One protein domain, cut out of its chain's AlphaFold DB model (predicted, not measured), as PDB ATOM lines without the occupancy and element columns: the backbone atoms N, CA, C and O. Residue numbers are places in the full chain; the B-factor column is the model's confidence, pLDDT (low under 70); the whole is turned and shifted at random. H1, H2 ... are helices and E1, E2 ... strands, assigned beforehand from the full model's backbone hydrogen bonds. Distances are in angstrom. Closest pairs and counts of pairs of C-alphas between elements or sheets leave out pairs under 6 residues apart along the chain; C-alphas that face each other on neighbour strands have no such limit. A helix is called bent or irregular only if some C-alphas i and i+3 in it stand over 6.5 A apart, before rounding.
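AT A GLANCE: This is residues 299 to 403 of the 406 residues of an uncharacterized protein of Beggiatoa sp. IS2 (UniProt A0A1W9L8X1). A tiny sheet of two short strands, E1 and E2, lies with the small helices H2 and H3 towards one end of the domain, and the longest helix, H4, runs out towards the other end, where H5 folds back beside the last part of H4. H1 packs on H2, a long loop stretch, residues 306 to 334, winds through the space between the two ends, and residues 386 to 391 stick out past H4. The printed part has 105 residues with five named helices and two named strands, in the order H1, E1, H2, H3, E2, H4, H5; E1 and E2 are antiparallel. The class is mostly helix, though under half of the residues are in named elements. The whole is only just compact, close to loose, with a radius of gyration of the C-alphas of 15.0 A, and it spans 45 by 31 by 25 A.

HOW THE PARTS SIT: H1, residues 299 to 305, touches H2, residues 339 to 344, at a steep tilt of 41 degrees, the same way; the closest C-alphas are those of Leu 305 and Arg 340, 5.3 A apart. H1 is close to but not clearly touching H4, residues 373 to 384, with the closest C-alphas, those of Gln 300 and Ile 373, 6.5 A apart. E1, residues 335 to 337, and E2, residues 361 to 363, are antiparallel neighbours at 131 degrees; N 336 and O 362 are within hydrogen-bond range at 2.9 A, and N 362 and O 336 at 2.8 A. Residues 311 to 312 form a short antiparallel pairing with residues 336 to 337 of E1. H3, residues 354 to 358, touches no helix. H4 touches H5, residues 394 to 401, with residues 380 to 384 alone, at a steep tilt of 48 degrees, opposite ways; the closest C-alphas are those of Val 380 and Trp 396, 6.0 A apart. Every O i to N i+4 pair is within hydrogen-bond range in H1, H2, H3 and H4, and 2 of 4 are in H5.

IN THESE COORDINATES: H1 begins at C-alpha 299, (-34.272, -26.603, -34.573), and is 10.2 A long from first to last C-alpha. E1 is 7.3 A long, H2 9.1 A, H3 6.1 A and E2 6.8 A. H4, 16.7 A long, begins at C-alpha 373, (-35.610, -25.132, -25.014). H5, 8.7 A long, ends at C-alpha 401, (-40.884, -39.414, -27.367), and is irregular, with C-alphas 396 and 399 7.2 A apart.

THE WHOLE: The two C-alphas farthest apart, those of Val 348 and Glu 391, are 45.4 A apart. The printed part has no cut. The link from H1 to E1, 29 residues, is long, and those from E1 to H2 and from H3 to E2 are tight. The mean pLDDT of the printed part is 82.6; it is under 70 at residues 317 to 323, 352 to 353 and 388 to 403.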
ATOM      1  N   GLU A 299     -34.970 -27.866 -34.281       93.56
ATOM      2  CA  GLU A 299     -34.272 -26.603 -34.573       93.56
ATOM      3  C   GLU A 299     -33.389 -26.110 -33.412       93.56
ATOM      4  O   GLU A 299     -32.277 -25.622 -33.635       93.56
ATOM      5  N   GLN A 300     -33.865 -26.225 -32.166       94.25
ATOM      6  CA  GLN A 300     -33.075 -25.830 -30.996       94.25
ATOM      7  C   GLN A 300     -31.975 -26.841 -30.660       94.25
ATOM      8  O   GLN A 300     -30.895 -26.422 -30.244       94.25
ATOM      9  N   ILE A 301     -32.208 -28.141 -30.863       92.94
ATOM     10  CA  ILE A 301     -31.191 -29.184 -30.673       92.94
ATOM     11  C   ILE A 301     -30.038 -28.983 -31.665       92.94
ATOM     12  O   ILE A 301     -28.885 -28.964 -31.238       92.94
ATOM     13  N   VAL A 302     -30.327 -28.734 -32.949       94.75
ATOM     14  CA  VAL A 302     -29.300 -28.393 -33.952       94.75
ATOM     15  C   VAL A 302     -28.504 -27.161 -33.512       94.75
ATOM     16  O   VAL A 302     -27.279 -27.219 -33.441       94.75
ATOM     17  N   ALA A 303     -29.177 -26.070 -33.128       96.88
ATOM     18  CA  ALA A 303     -28.500 -24.844 -32.702       96.88
ATOM     19  C   ALA A 303     -27.611 -25.029 -31.450       96.88
ATOM     20  O   ALA A 303     -26.569 -24.377 -31.344       96.88
ATOM     21  N   VAL A 304     -27.996 -25.911 -30.520       96.81
ATOM     22  CA  VAL A 304     -27.183 -26.296 -29.350       96.81
ATOM     23  C   VAL A 304     -25.967 -27.129 -29.768       96.81
ATOM     24  O   VAL A 304     -24.848 -26.813 -29.364       96.81
ATOM     25  N   LEU A 305     -26.159 -28.170 -30.586       96.56
ATOM     26  CA  LEU A 305     -25.083 -29.067 -31.030       96.56
ATOM     27  C   LEU A 305     -24.033 -28.336 -31.878       96.56
ATOM     28  O   LEU A 305     -22.838 -28.582 -31.721       96.56
ATOM     29  N   GLU A 306     -24.461 -27.399 -32.723       97.19
ATOM     30  CA  GLU A 306     -23.579 -26.530 -33.514       97.19
ATOM     31  C   GLU A 306     -22.882 -25.442 -32.679       97.19
ATOM     32  O   GLU A 306     -21.948 -24.805 -33.165       97.19
ATOM     33  N   GLY A 307     -23.304 -25.222 -31.428       97.56
ATOM     34  CA  GLY A 307     -22.730 -24.207 -30.539       97.56
ATOM     35  C   GLY A 307     -23.170 -22.776 -30.856       97.56
ATOM     36  O   GLY A 307     -22.520 -21.829 -30.417       97.56
ATOM     37  N   ARG A 308     -24.271 -22.600 -31.602       98.06
ATOM     38  CA  ARG A 308     -24.892 -21.287 -31.864       98.06
ATOM     39  C   ARG A 308     -25.621 -20.727 -30.638       98.06
ATOM     40  O   ARG A 308     -25.845 -19.523 -30.561       98.06
ATOM     41  N   VAL A 309     -26.002 -21.594 -29.700       98.25
ATOM     42  CA  VAL A 309     -26.637 -21.250 -28.419       98.25
ATOM     43  C   VAL A 309     -26.154 -22.184 -27.305       98.25
ATOM     44  O   VAL A 309     -25.776 -23.327 -27.562       98.25
ATOM     45  N   LEU A 310     -26.196 -21.721 -26.056       97.50
ATOM     46  CA  LEU A 310     -25.859 -22.526 -24.879       97.50
ATOM     47  C   LEU A 310     -26.998 -23.479 -24.492       97.50
ATOM     48  O   LEU A 310     -28.175 -23.093 -24.463       97.50
ATOM     49  N   LEU A 311     -26.630 -24.690 -24.067       95.31
ATOM     50  CA  LEU A 311     -27.494 -25.542 -23.254       95.31
ATOM     51  C   LEU A 311     -27.476 -25.014 -21.813       95.31
ATOM     52  O   LEU A 311     -26.456 -25.087 -21.132       95.31
ATOM     53  N   GLY A 312     -28.594 -24.458 -21.357       92.31
ATOM     54  CA  GLY A 312     -28.715 -23.846 -20.035       92.31
ATOM     55  C   GLY A 312     -30.006 -23.049 -19.893       92.31
ATOM     56  O   GLY A 312     -30.926 -23.201 -20.701       92.31
ATOM     57  N   GLY A 313     -30.067 -22.208 -18.861       89.06
ATOM     58  CA  GLY A 313     -31.270 -21.471 -18.484       89.06
ATOM     59  C   GLY A 313     -32.303 -22.331 -17.743       89.06
ATOM     60  O   GLY A 313     -32.193 -23.559 -17.657       89.06
ATOM     61  N   SER A 314     -33.310 -21.659 -17.179       85.88
ATOM     62  CA  SER A 314     -34.272 -22.254 -16.245       85.88
ATOM     63  C   SER A 314     -35.660 -22.488 -16.831       85.88
ATOM     64  O   SER A 314     -36.198 -21.654 -17.559       85.88
ATOM     65  N   VAL A 315     -36.262 -23.621 -16.460       83.81
ATOM     66  CA  VAL A 315     -37.633 -23.988 -16.836       83.81
ATOM     67  C   VAL A 315     -38.596 -23.575 -15.720       83.81
ATOM     68  O   VAL A 315     -38.685 -24.229 -14.681       83.81
ATOM     69  N   ASN A 316     -39.325 -22.480 -15.928       76.75
ATOM     70  CA  ASN A 316     -40.324 -22.013 -14.966       76.75
ATOM     71  C   ASN A 316     -41.508 -22.992 -14.884       76.75
ATOM     72  O   ASN A 316     -41.996 -23.473 -15.905       76.75
ATOM     73  N   GLY A 317     -41.985 -23.258 -13.663       69.69
ATOM     74  CA  GLY A 317     -43.143 -24.123 -13.402       69.69
ATOM     75  C   GLY A 317     -42.864 -25.631 -13.394       69.69
ATOM     76  O   GLY A 317     -43.796 -26.406 -13.195       69.69
ATOM     77  N   ALA A 318     -41.618 -26.080 -13.587       66.62
ATOM     78  CA  ALA A 318     -41.312 -27.509 -13.589       66.62
ATOM     79  C   ALA A 318     -41.530 -28.140 -12.188       66.62
ATOM     80  O   ALA A 318     -40.980 -27.652 -11.200       66.62
ATOM     81  N   PRO A 319     -42.280 -29.256 -12.063       56.50
ATOM     82  CA  PRO A 319     -42.676 -29.822 -10.764       56.50
ATOM     83  C   PRO A 319     -41.556 -30.589 -10.031       56.50
ATOM     84  O   PRO A 319     -41.816 -31.279  -9.044       56.50
ATOM     85  N   ARG A 320     -40.306 -30.525 -10.511       59.47
ATOM     86  CA  ARG A 320     -39.125 -31.151  -9.894       59.47
ATOM     87  C   ARG A 320     -37.908 -30.253 -10.093       59.47
ATOM     88  O   ARG A 320     -37.565 -29.949 -11.230       59.47
ATOM     89  N   SER A 321     -37.208 -29.934  -9.005       55.28
ATOM     90  CA  SER A 321     -36.034 -29.040  -8.981       55.28
ATOM     91  C   SER A 321     -34.945 -29.385 -10.003       55.28
ATOM     92  O   SER A 321     -34.321 -28.485 -10.556       55.28
ATOM     93  N   ILE A 322     -34.755 -30.673 -10.301       51.97
ATOM     94  CA  ILE A 322     -33.786 -31.187 -11.285       51.97
ATOM     95  C   ILE A 322     -34.059 -30.673 -12.714       51.97
ATOM     96  O   ILE A 322     -33.129 -30.571 -13.506       51.97
ATOM     97  N   LEU A 323     -35.302 -30.303 -13.046       62.47
ATOM     98  CA  LEU A 323     -35.666 -29.720 -14.345       62.47
ATOM     99  C   LEU A 323     -35.612 -28.182 -14.364       62.47
ATOM    100  O   LEU A 323     -35.750 -27.585 -15.427       62.47
ATOM    101  N   ASN A 324     -35.359 -27.521 -13.229       71.81
ATOM    102  CA  ASN A 324     -35.309 -26.054 -13.148       71.81
ATOM    103  C   ASN A 324     -34.043 -25.454 -13.800       71.81
ATOM    104  O   ASN A 324     -33.888 -24.234 -13.807       71.81
ATOM    105  N   ASN A 325     -33.130 -26.275 -14.328       79.56
ATOM    106  CA  ASN A 325     -31.918 -25.868 -15.041       79.56
ATOM    107  C   ASN A 325     -31.531 -26.973 -16.041       79.56
ATOM    108  O   ASN A 325     -31.334 -28.117 -15.631       79.56
ATOM    109  N   LEU A 326     -31.382 -26.652 -17.332       84.81
ATOM    110  CA  LEU A 326     -31.040 -27.653 -18.361       84.81
ATOM    111  C   LEU A 326     -29.608 -28.214 -18.268       84.81
ATOM    112  O   LEU A 326     -29.301 -29.202 -18.926       84.81
ATOM    113  N   THR A 327     -28.744 -27.631 -17.431       86.31
ATOM    114  CA  THR A 327     -27.441 -28.219 -17.059       86.31
ATOM    115  C   THR A 327     -27.533 -29.156 -15.848       86.31
ATOM    116  O   THR A 327     -26.511 -29.529 -15.285       86.31
ATOM    117  N   PHE A 328     -28.748 -29.497 -15.395       83.94
ATOM    118  CA  PHE A 328     -29.023 -30.331 -14.214       83.94
ATOM    119  C   PHE A 328     -28.347 -29.850 -12.913       83.94
ATOM    120  O   PHE A 328     -28.163 -30.621 -11.975       83.94
ATOM    121  N   GLY A 329     -28.013 -28.555 -12.845       85.56
ATOM    122  CA  GLY A 329     -27.364 -27.911 -11.701       85.56
ATOM    123  C   GLY A 329     -25.852 -27.708 -11.835       85.56
ATOM    124  O   GLY A 329     -25.277 -27.057 -10.969       85.56
ATOM    125  N   THR A 330     -25.204 -28.194 -12.904       88.38
ATOM    126  CA  THR A 330     -23.749 -28.031 -13.085       88.38
ATOM    127  C   THR A 330     -23.326 -26.572 -13.298       88.38
ATOM    128  O   THR A 330     -22.271 -26.175 -12.811       88.38
ATOM    129  N   CYS A 331     -24.136 -25.764 -13.989       91.88
ATOM    130  CA  CYS A 331     -23.879 -24.335 -14.200       91.88
ATOM    131  C   CYS A 331     -24.853 -23.450 -13.409       91.88
ATOM    132  O   CYS A 331     -25.967 -23.876 -13.085       91.88
ATOM    133  N   LYS A 332     -24.463 -22.195 -13.132       92.44
ATOM    134  CA  LYS A 332     -25.365 -21.185 -12.544       92.44
ATOM    135  C   LYS A 332     -26.530 -20.872 -13.492       92.44
ATOM    136  O   LYS A 332     -26.502 -21.211 -14.668       92.44
ATOM    137  N   THR A 333     -27.565 -20.201 -12.990       89.81
ATOM    138  CA  THR A 333     -28.779 -19.878 -13.765       89.81
ATOM    139  C   THR A 333     -28.547 -18.901 -14.924       89.81
ATOM    140  O   THR A 333     -29.337 -18.887 -15.868       89.81
ATOM    141  N   ASP A 334     -27.472 -18.114 -14.883       93.94
ATOM    142  CA  ASP A 334     -27.006 -17.217 -15.948       93.94
ATOM    143  C   ASP A 334     -25.841 -17.798 -16.778       93.94
ATOM    144  O   ASP A 334     -25.288 -17.119 -17.647       93.94
ATOM    145  N   GLU A 335     -25.502 -19.068 -16.548       95.88
ATOM    146  CA  GLU A 335     -24.461 -19.824 -17.243       95.88
ATOM    147  C   GLU A 335     -25.037 -21.054 -17.964       95.88
ATOM    148  O   GLU A 335     -26.099 -21.582 -17.630       95.88
ATOM    149  N   GLY A 336     -24.324 -21.535 -18.977       95.81
ATOM    150  CA  GLY A 336     -24.668 -22.745 -19.718       95.81
ATOM    151  C   GLY A 336     -23.465 -23.342 -20.433       95.81
ATOM    152  O   GLY A 336     -22.365 -22.797 -20.393       95.81
ATOM    153  N   ILE A 337     -23.676 -24.472 -21.093       96.06
ATOM    154  CA  ILE A 337     -22.619 -25.249 -21.741       96.06
ATOM    155  C   ILE A 337     -22.683 -25.042 -23.255       96.06
ATOM    156  O   ILE A 337     -23.742 -25.207 -23.869       96.06
ATOM    157  N   ASN A 338     -21.543 -24.731 -23.874       97.38
ATOM    158  CA  ASN A 338     -21.397 -24.820 -25.323       97.38
ATOM    159  C   ASN A 338     -21.204 -26.295 -25.712       97.38
ATOM    160  O   ASN A 338     -20.116 -26.854 -25.574       97.38
ATOM    161  N   VAL A 339     -22.269 -26.946 -26.182       95.88
ATOM    162  CA  VAL A 339     -22.241 -28.391 -26.464       95.88
ATOM    163  C   VAL A 339     -21.303 -28.727 -27.628       95.88
ATOM    164  O   VAL A 339     -20.657 -29.773 -27.588       95.88
ATOM    165  N   ARG A 340     -21.099 -27.821 -28.597       97.31
ATOM    166  CA  ARG A 340     -20.091 -28.009 -29.658       97.31
ATOM    167  C   ARG A 340     -18.676 -28.140 -29.098       97.31
ATOM    168  O   ARG A 340     -17.875 -28.903 -29.642       97.31
ATOM    169  N   GLU A 341     -18.376 -27.444 -28.002       96.31
ATOM    170  CA  GLU A 341     -17.079 -27.522 -27.326       96.31
ATOM    171  C   GLU A 341     -16.869 -28.872 -26.620       96.31
ATOM    172  O   GLU A 341     -15.756 -29.393 -26.617       96.31
ATOM    173  N   LEU A 342     -17.935 -29.502 -26.108       94.50
ATOM    174  CA  LEU A 342     -17.856 -30.874 -25.584       94.50
ATOM    175  C   LEU A 342     -17.510 -31.904 -26.669       94.50
ATOM    176  O   LEU A 342     -16.980 -32.965 -26.348       94.50
ATOM    177  N   PHE A 343     -17.774 -31.604 -27.944       96.75
ATOM    178  CA  PHE A 343     -17.332 -32.444 -29.055       96.75
ATOM    179  C   PHE A 343     -15.915 -32.096 -29.522       96.75
ATOM    180  O   PHE A 343     -15.088 -32.993 -29.669       96.75
ATOM    181  N   SER A 344     -15.593 -30.817 -29.739       97.12
ATOM    182  CA  SER A 344     -14.255 -30.426 -30.215       97.12
ATOM    183  C   SER A 344     -13.159 -30.654 -29.164       97.12
ATOM    184  O   SER A 344     -12.027 -30.997 -29.516       97.12
ATOM    185  N   ASN A 345     -13.489 -30.534 -27.877       96.12
ATOM    186  CA  ASN A 345     -12.612 -30.758 -26.731       96.12
ATOM    187  C   ASN A 345     -13.285 -31.703 -25.709       96.12
ATOM    188  O   ASN A 345     -13.774 -31.232 -24.681       96.12
ATOM    189  N   PRO A 346     -13.339 -33.026 -25.963       95.19
ATOM    190  CA  PRO A 346     -14.079 -33.972 -25.126       95.19
ATOM    191  C   PRO A 346     -13.625 -34.012 -23.666       95.19
ATOM    192  O   PRO A 346     -12.496 -33.638 -23.343       95.19
ATOM    193  N   LEU A 347     -14.509 -34.487 -22.784       92.50
ATOM    194  CA  LEU A 347     -14.177 -34.697 -21.374       92.50
ATOM    195  C   LEU A 347     -13.080 -35.758 -21.239       92.50
ATOM    196  O   LEU A 347     -13.165 -36.820 -21.855       92.50
ATOM    197  N   VAL A 348     -12.066 -35.513 -20.407       91.75
ATOM    198  CA  VAL A 348     -10.966 -36.478 -20.233       91.75
ATOM    199  C   VAL A 348     -11.365 -37.607 -19.281       91.75
ATOM    200  O   VAL A 348     -10.971 -38.751 -19.517       91.75
ATOM    201  N   ARG A 349     -12.152 -37.320 -18.229       88.38
ATOM    202  CA  ARG A 349     -12.684 -38.331 -17.287       88.38
ATOM    203  C   ARG A 349     -14.169 -38.085 -16.938       88.38
ATOM    204  O   ARG A 349     -14.459 -37.516 -15.884       88.38
ATOM    205  N   PRO A 350     -15.128 -38.551 -17.764       80.94
ATOM    206  CA  PRO A 350     -16.526 -38.094 -17.726       80.94
ATOM    207  C   PRO A 350     -17.332 -38.492 -16.477       80.94
ATOM    208  O   PRO A 350     -18.379 -37.906 -16.231       80.94
ATOM    209  N   ILE A 351     -16.879 -39.475 -15.686       72.19
ATOM    210  CA  ILE A 351     -17.605 -39.961 -14.493       72.19
ATOM    211  C   ILE A 351     -17.112 -39.309 -13.189       72.19
ATOM    212  O   ILE A 351     -17.843 -39.286 -12.203       72.19
ATOM    213  N   LEU A 352     -15.875 -38.794 -13.147       58.16
ATOM    214  CA  LEU A 352     -15.168 -38.565 -11.876       58.16
ATOM    215  C   LEU A 352     -14.965 -37.100 -11.474       58.16
ATOM    216  O   LEU A 352     -14.476 -36.857 -10.369       58.16
ATOM    217  N   ARG A 353     -15.276 -36.124 -12.335       62.62
ATOM    218  CA  ARG A 353     -15.074 -34.696 -12.027       62.62
ATOM    219  C   ARG A 353     -16.189 -33.819 -12.577       62.62
ATOM    220  O   ARG A 353     -16.101 -33.322 -13.694       62.62
ATOM    221  N   GLU A 354     -17.166 -33.536 -11.719       71.75
ATOM    222  CA  GLU A 354     -18.119 -32.433 -11.903       71.75
ATOM    223  C   GLU A 354     -17.378 -31.112 -12.209       71.75
ATOM    224  O   GLU A 354     -17.795 -30.346 -13.070       71.75
ATOM    225  N   GLU A 355     -16.207 -30.911 -11.592       82.06
ATOM    226  CA  GLU A 355     -15.313 -29.769 -11.824       82.06
ATOM    227  C   GLU A 355     -14.821 -29.624 -13.279       82.06
ATOM    228  O   GLU A 355     -14.618 -28.500 -13.732       82.06
ATOM    229  N   GLU A 356     -14.662 -30.717 -14.048       85.75
ATOM    230  CA  GLU A 356     -14.281 -30.610 -15.471       85.75
ATOM    231  C   GLU A 356     -15.439 -30.067 -16.327       85.75
ATOM    232  O   GLU A 356     -15.204 -29.484 -17.385       85.75
ATOM    233  N   LEU A 357     -16.685 -30.234 -15.868       84.56
ATOM    234  CA  LEU A 357     -17.881 -29.732 -16.541       84.56
ATOM    235  C   LEU A 357     -18.281 -28.337 -16.025       84.56
ATOM    236  O   LEU A 357     -18.603 -27.471 -16.836       84.56
ATOM    237  N   LYS A 358     -18.140 -28.065 -14.718       89.81
ATOM    238  CA  LYS A 358     -18.242 -26.713 -14.125       89.81
ATOM    239  C   LYS A 358     -17.255 -25.734 -14.762       89.81
ATOM    240  O   LYS A 358     -17.620 -24.603 -15.064       89.81
ATOM    241  N   GLY A 359     -16.025 -26.179 -15.031       91.38
ATOM    242  CA  GLY A 359     -15.006 -25.389 -15.731       91.38
ATOM    243  C   GLY A 359     -15.353 -25.018 -17.181       91.38
ATOM    244  O   GLY A 359     -14.618 -24.249 -17.793       91.38
ATOM    245  N   ARG A 360     -16.460 -25.544 -17.726       93.62
ATOM    246  CA  ARG A 360     -16.981 -25.282 -19.081       93.62
ATOM    247  C   ARG A 360     -18.319 -24.523 -19.059       93.62
ATOM    248  O   ARG A 360     -18.985 -24.411 -20.087       93.62
ATOM    249  N   CYS A 361     -18.726 -24.012 -17.895       95.81
ATOM    250  CA  CYS A 361     -19.891 -23.146 -17.749       95.81
ATOM    251  C   CYS A 361     -19.565 -21.726 -18.230       95.81
ATOM    252  O   CYS A 361     -18.723 -21.033 -17.659       95.81
ATOM    253  N   ILE A 362     -20.248 -21.291 -19.285       96.81
ATOM    254  CA  ILE A 362     -20.064 -20.000 -19.951       96.81
ATOM    255  C   ILE A 362     -21.274 -19.119 -19.635       96.81
ATOM    256  O   ILE A 362     -22.416 -19.556 -19.777       96.81
ATOM    257  N   LYS A 363     -21.045 -17.867 -19.224       97.31
ATOM    258  CA  LYS A 363     -22.118 -16.889 -18.992       97.31
ATOM    259  C   LYS A 363     -22.823 -16.547 -20.311       97.31
ATOM    260  O   LYS A 363     -22.158 -16.229 -21.299       97.31
ATOM    261  N   ALA A 364     -24.154 -16.574 -20.328       97.19
ATOM    262  CA  ALA A 364     -24.926 -16.229 -21.521       97.19
ATOM    263  C   ALA A 364     -24.716 -14.760 -21.942       97.19
ATOM    264  O   ALA A 364     -24.569 -13.864 -21.107       97.19
ATOM    265  N   SER A 365     -24.715 -14.507 -23.252       97.25
ATOM    266  CA  SER A 365     -24.451 -13.188 -23.847       97.25
ATOM    267  C   SER A 365     -25.297 -12.949 -25.103       97.25
ATOM    268  O   SER A 365     -25.999 -13.846 -25.564       97.25
ATOM    269  N   GLN A 366     -25.240 -11.748 -25.689       96.56
ATOM    270  CA  GLN A 366     -25.969 -11.446 -26.930       96.56
ATOM    271  C   GLN A 366     -25.437 -12.229 -28.144       96.56
ATOM    272  O   GLN A 366     -26.215 -12.594 -29.020       96.56
ATOM    273  N   SER A 367     -24.127 -12.494 -28.199       96.56
ATOM    274  CA  SER A 367     -23.480 -13.274 -29.265       96.56
ATOM    275  C   SER A 367     -23.545 -14.786 -29.040       96.56
ATOM    276  O   SER A 367     -23.416 -15.542 -29.999       96.56
ATOM    277  N   LEU A 368     -23.758 -15.228 -27.797       97.00
ATOM    278  CA  LEU A 368     -23.936 -16.632 -27.427       97.00
ATOM    279  C   LEU A 368     -25.029 -16.749 -26.340       97.00
ATOM    280  O   LEU A 368     -24.715 -16.826 -25.146       97.00
ATOM    281  N   PRO A 369     -26.319 -16.680 -26.729       97.69
ATOM    282  CA  PRO A 369     -27.448 -16.724 -25.802       97.69
ATOM    283  C   PRO A 369     -27.829 -18.167 -25.436       97.69
ATOM    284  O   PRO A 369     -27.335 -19.130 -26.023       97.69
ATOM    285  N   PHE A 370     -28.751 -18.334 -24.487       97.19
ATOM    286  CA  PHE A 370     -29.376 -19.634 -24.228       97.19
ATOM    287  C   PHE A 370     -30.249 -20.108 -25.397       97.19
ATOM    288  O   PHE A 370     -30.870 -19.308 -26.101       97.19
ATOM    289  N   SER A 371     -30.353 -21.429 -25.554       95.50
ATOM    290  CA  SER A 371     -31.374 -22.048 -26.406       95.50
ATOM    291  C   SER A 371     -32.793 -21.686 -25.944       95.50
ATOM    292  O   SER A 371     -33.023 -21.395 -24.770       95.50
ATOM    293  N   LYS A 372     -33.781 -21.774 -26.840       95.00
ATOM    294  CA  LYS A 372     -35.201 -21.568 -26.492       95.00
ATOM    295  C   LYS A 372     -35.850 -22.799 -25.843       95.00
ATOM    296  O   LYS A 372     -37.038 -22.751 -25.530       95.00
ATOM    297  N   ILE A 373     -35.099 -23.885 -25.612       91.38
ATOM    298  CA  ILE A 373     -35.610 -25.132 -25.014       91.38
ATOM    299  C   ILE A 373     -36.302 -24.881 -23.660       91.38
ATOM    300  O   ILE A 373     -37.418 -25.375 -23.503       91.38
ATOM    301  N   PRO A 374     -35.776 -24.064 -22.716       89.31
ATOM    302  CA  PRO A 374     -36.483 -23.800 -21.463       89.31
ATOM    303  C   PRO A 374     -37.841 -23.119 -21.672       89.31
ATOM    304  O   PRO A 374     -38.798 -23.413 -20.962       89.31
ATOM    305  N   THR A 375     -37.955 -22.244 -22.678       90.12
ATOM    306  CA  THR A 375     -39.210 -21.565 -23.036       90.12
ATOM    307  C   THR A 375     -40.198 -22.501 -23.731       90.12
ATOM    308  O   THR A 375     -41.398 -22.400 -23.481       90.12
ATOM    309  N   LEU A 376     -39.723 -23.418 -24.584       88.56
ATOM    310  CA  LEU A 376     -40.560 -24.468 -25.176       88.56
ATOM    311  C   LEU A 376     -41.119 -25.379 -24.075       88.56
ATOM    312  O   LEU A 376     -42.333 -25.552 -23.987       88.56
ATOM    313  N   LEU A 377     -40.260 -25.866 -23.176       84.62
ATOM    314  CA  LEU A 377     -40.670 -26.707 -22.051       84.62
ATOM    315  C   LEU A 377     -41.607 -25.976 -21.083       84.62
ATOM    316  O   LEU A 377     -42.608 -26.554 -20.685       84.62
ATOM    317  N   ALA A 378     -41.364 -24.702 -20.759       85.06
ATOM    318  CA  ALA A 378     -42.272 -23.916 -19.917       85.06
ATOM    319  C   ALA A 378     -43.668 -23.735 -20.549       85.06
ATOM    320  O   ALA A 378     -44.669 -23.794 -19.839       85.06
ATOM    321  N   LYS A 379     -43.761 -23.572 -21.878       86.94
ATOM    322  CA  LYS A 379     -45.050 -23.541 -22.597       86.94
ATOM    323  C   LYS A 379     -45.759 -24.896 -22.570       86.94
ATOM    324  O   LYS A 379     -46.965 -24.938 -22.345       86.94
ATOM    325  N   VAL A 380     -45.012 -25.983 -22.766       83.44
ATOM    326  CA  VAL A 380     -45.529 -27.357 -22.702       83.44
ATOM    327  C   VAL A 380     -45.999 -27.701 -21.282       83.44
ATOM    328  O   VAL A 380     -47.099 -28.219 -21.132       83.44
ATOM    329  N   ILE A 381     -45.255 -27.326 -20.232       80.81
ATOM    330  CA  ILE A 381     -45.725 -27.406 -18.837       80.81
ATOM    331  C   ILE A 381     -47.043 -26.640 -18.698       80.81
ATOM    332  O   ILE A 381     -48.050 -27.229 -18.327       80.81
ATOM    333  N   ALA A 382     -47.054 -25.344 -19.025       84.44
ATOM    334  CA  ALA A 382     -48.193 -24.466 -18.762       84.44
ATOM    335  C   ALA A 382     -49.496 -24.907 -19.452       84.44
ATOM    336  O   ALA A 382     -50.563 -24.709 -18.877       84.44
ATOM    337  N   ARG A 383     -49.424 -25.530 -20.638       82.50
ATOM    338  CA  ARG A 383     -50.593 -26.123 -21.313       82.50
ATOM    339  C   ARG A 383     -51.180 -27.328 -20.576       82.50
ATOM    340  O   ARG A 383     -52.388 -27.506 -20.609       82.50
ATOM    341  N   ASN A 384     -50.335 -28.128 -19.923       77.56
ATOM    342  CA  ASN A 384     -50.716 -29.418 -19.345       77.56
ATOM    343  C   ASN A 384     -50.873 -29.385 -17.806       77.56
ATOM    344  O   ASN A 384     -51.146 -30.412 -17.185       77.56
ATOM    345  N   VAL A 385     -50.711 -28.224 -17.157       80.50
ATOM    346  CA  VAL A 385     -50.971 -28.060 -15.716       80.50
ATOM    347  C   VAL A 385     -52.467 -28.207 -15.436       80.50
ATOM    348  O   VAL A 385     -53.279 -27.430 -15.927       80.50
ATOM    349  N   GLY A 386     -52.820 -29.179 -14.592       73.94
ATOM    350  CA  GLY A 386     -54.195 -29.408 -14.137       73.94
ATOM    351  C   GLY A 386     -55.068 -30.243 -15.079       73.94
ATOM    352  O   GLY A 386     -56.196 -30.545 -14.707       73.94
ATOM    353  N   GLN A 387     -54.555 -30.646 -16.245       72.38
ATOM    354  CA  GLN A 387     -55.219 -31.619 -17.115       72.38
ATOM    355  C   GLN A 387     -55.146 -33.031 -16.512       72.38
ATOM    356  O   GLN A 387     -54.137 -33.398 -15.896       72.38
ATOM    357  N   ASN A 388     -56.181 -33.846 -16.723       66.56
ATOM    358  CA  ASN A 388     -56.095 -35.286 -16.467       66.56
ATOM    359  C   ASN A 388     -55.083 -35.929 -17.425       66.56
ATOM    360  O   ASN A 388     -54.827 -35.402 -18.504       66.56
ATOM    361  N   ARG A 389     -54.523 -37.093 -17.063       60.72
ATOM    362  CA  ARG A 389     -53.513 -37.789 -17.890       60.72
ATOM    363  C   ARG A 389     -53.976 -37.992 -19.340       60.72
ATOM    364  O   ARG A 389     -53.172 -37.845 -20.252       60.72
ATOM    365  N   ASP A 390     -55.259 -38.281 -19.509       57.34
ATOM    366  CA  ASP A 390     -55.894 -38.629 -20.783       57.34
ATOM    367  C   ASP A 390     -56.292 -37.371 -21.595       57.34
ATOM    368  O   ASP A 390     -56.690 -37.457 -22.754       57.34
ATOM    369  N   GLU A 391     -56.158 -36.185 -20.989       57.81
ATOM    370  CA  GLU A 391     -56.342 -34.859 -21.597       57.81
ATOM    371  C   GLU A 391     -54.999 -34.185 -21.943       57.81
ATOM    372  O   GLU A 391     -54.988 -33.151 -22.620       57.81
ATOM    373  N   MET A 392     -53.868 -34.728 -21.467       62.03
ATOM    374  CA  MET A 392     -52.540 -34.159 -21.710       62.03
ATOM    375  C   MET A 392     -52.169 -34.284 -23.190       62.03
ATOM    376  O   MET A 392     -52.105 -35.379 -23.745       62.03
ATOM    377  N   SER A 393     -51.840 -33.155 -23.815       61.72
ATOM    378  CA  SER A 393     -51.258 -33.115 -25.162       61.72
ATOM    379  C   SER A 393     -50.010 -34.007 -25.282       61.72
ATOM    380  O   SER A 393     -49.180 -34.064 -24.363       61.72
ATOM    381  N   GLY A 394     -49.816 -34.637 -26.449       58.12
ATOM    382  CA  GLY A 394     -48.661 -35.508 -26.728       58.12
ATOM    383  C   GLY A 394     -47.299 -34.828 -26.503       58.12
ATOM    384  O   GLY A 394     -46.302 -35.483 -26.192       58.12
ATOM    385  N   GLU A 395     -47.279 -33.494 -26.549       61.41
ATOM    386  CA  GLU A 395     -46.158 -32.630 -26.185       61.41
ATOM    387  C   GLU A 395     -45.598 -32.847 -24.780       61.41
ATOM    388  O   GLU A 395     -44.378 -32.809 -24.611       61.41
ATOM    389  N   TRP A 396     -46.442 -33.069 -23.763       51.28
ATOM    390  CA  TRP A 396     -45.957 -33.303 -22.393       51.28
ATOM    391  C   TRP A 396     -45.009 -34.502 -22.345       51.28
ATOM    392  O   TRP A 396     -44.022 -34.561 -21.608       51.28
ATOM    393  N   MET A 397     -45.319 -35.455 -23.211       57.06
ATOM    394  CA  MET A 397     -44.672 -36.733 -23.352       57.06
ATOM    395  C   MET A 397     -43.560 -36.675 -24.428       57.06
ATOM    396  O   MET A 397     -42.740 -37.583 -24.507       57.06
ATOM    397  N   MET A 398     -43.398 -35.559 -25.158       52.72
ATOM    398  CA  MET A 398     -42.363 -35.351 -26.187       52.72
ATOM    399  C   MET A 398     -40.924 -35.498 -25.666       52.72
ATOM    400  O   MET A 398     -40.090 -36.047 -26.375       52.72
ATOM    401  N   LEU A 399     -40.601 -35.100 -24.427       51.00
ATOM    402  CA  LEU A 399     -39.261 -35.375 -23.863       51.00
ATOM    403  C   LEU A 399     -38.977 -36.880 -23.693       51.00
ATOM    404  O   LEU A 399     -37.820 -37.288 -23.671       51.00
ATOM    405  N   ARG A 400     -40.026 -37.702 -23.590       51.53
ATOM    406  CA  ARG A 400     -39.966 -39.170 -23.601       51.53
ATOM    407  C   ARG A 400     -40.063 -39.729 -25.030       51.53
ATOM    408  O   ARG A 400     -39.519 -40.795 -25.281       51.53
ATOM    409  N   HIS A 401     -40.712 -39.020 -25.956       55.47
ATOM    410  CA  HIS A 401     -40.884 -39.414 -27.367       55.47
ATOM    411  C   HIS A 401     -39.759 -38.951 -28.291       55.47
ATOM    412  O   HIS A 401     -39.640 -39.447 -29.408       55.47
ATOM    413  N   LEU A 402     -38.874 -38.085 -27.795       55.84
ATOM    414  CA  LEU A 402     -37.559 -37.847 -28.379       55.84
ATOM    415  C   LEU A 402     -36.818 -39.169 -28.639       55.84
ATOM    416  O   LEU A 402     -36.057 -39.194 -29.584       55.84
ATOM    417  N   TYR A 403     -37.098 -40.211 -27.838       50.62
ATOM    418  CA  TYR A 403     -36.577 -41.587 -27.904       50.62
ATOM    419  C   TYR A 403     -37.548 -42.594 -28.586       50.62
ATOM    420  O   TYR A 403     -37.439 -43.800 -28.409       50.62
TER     421      TYR A 403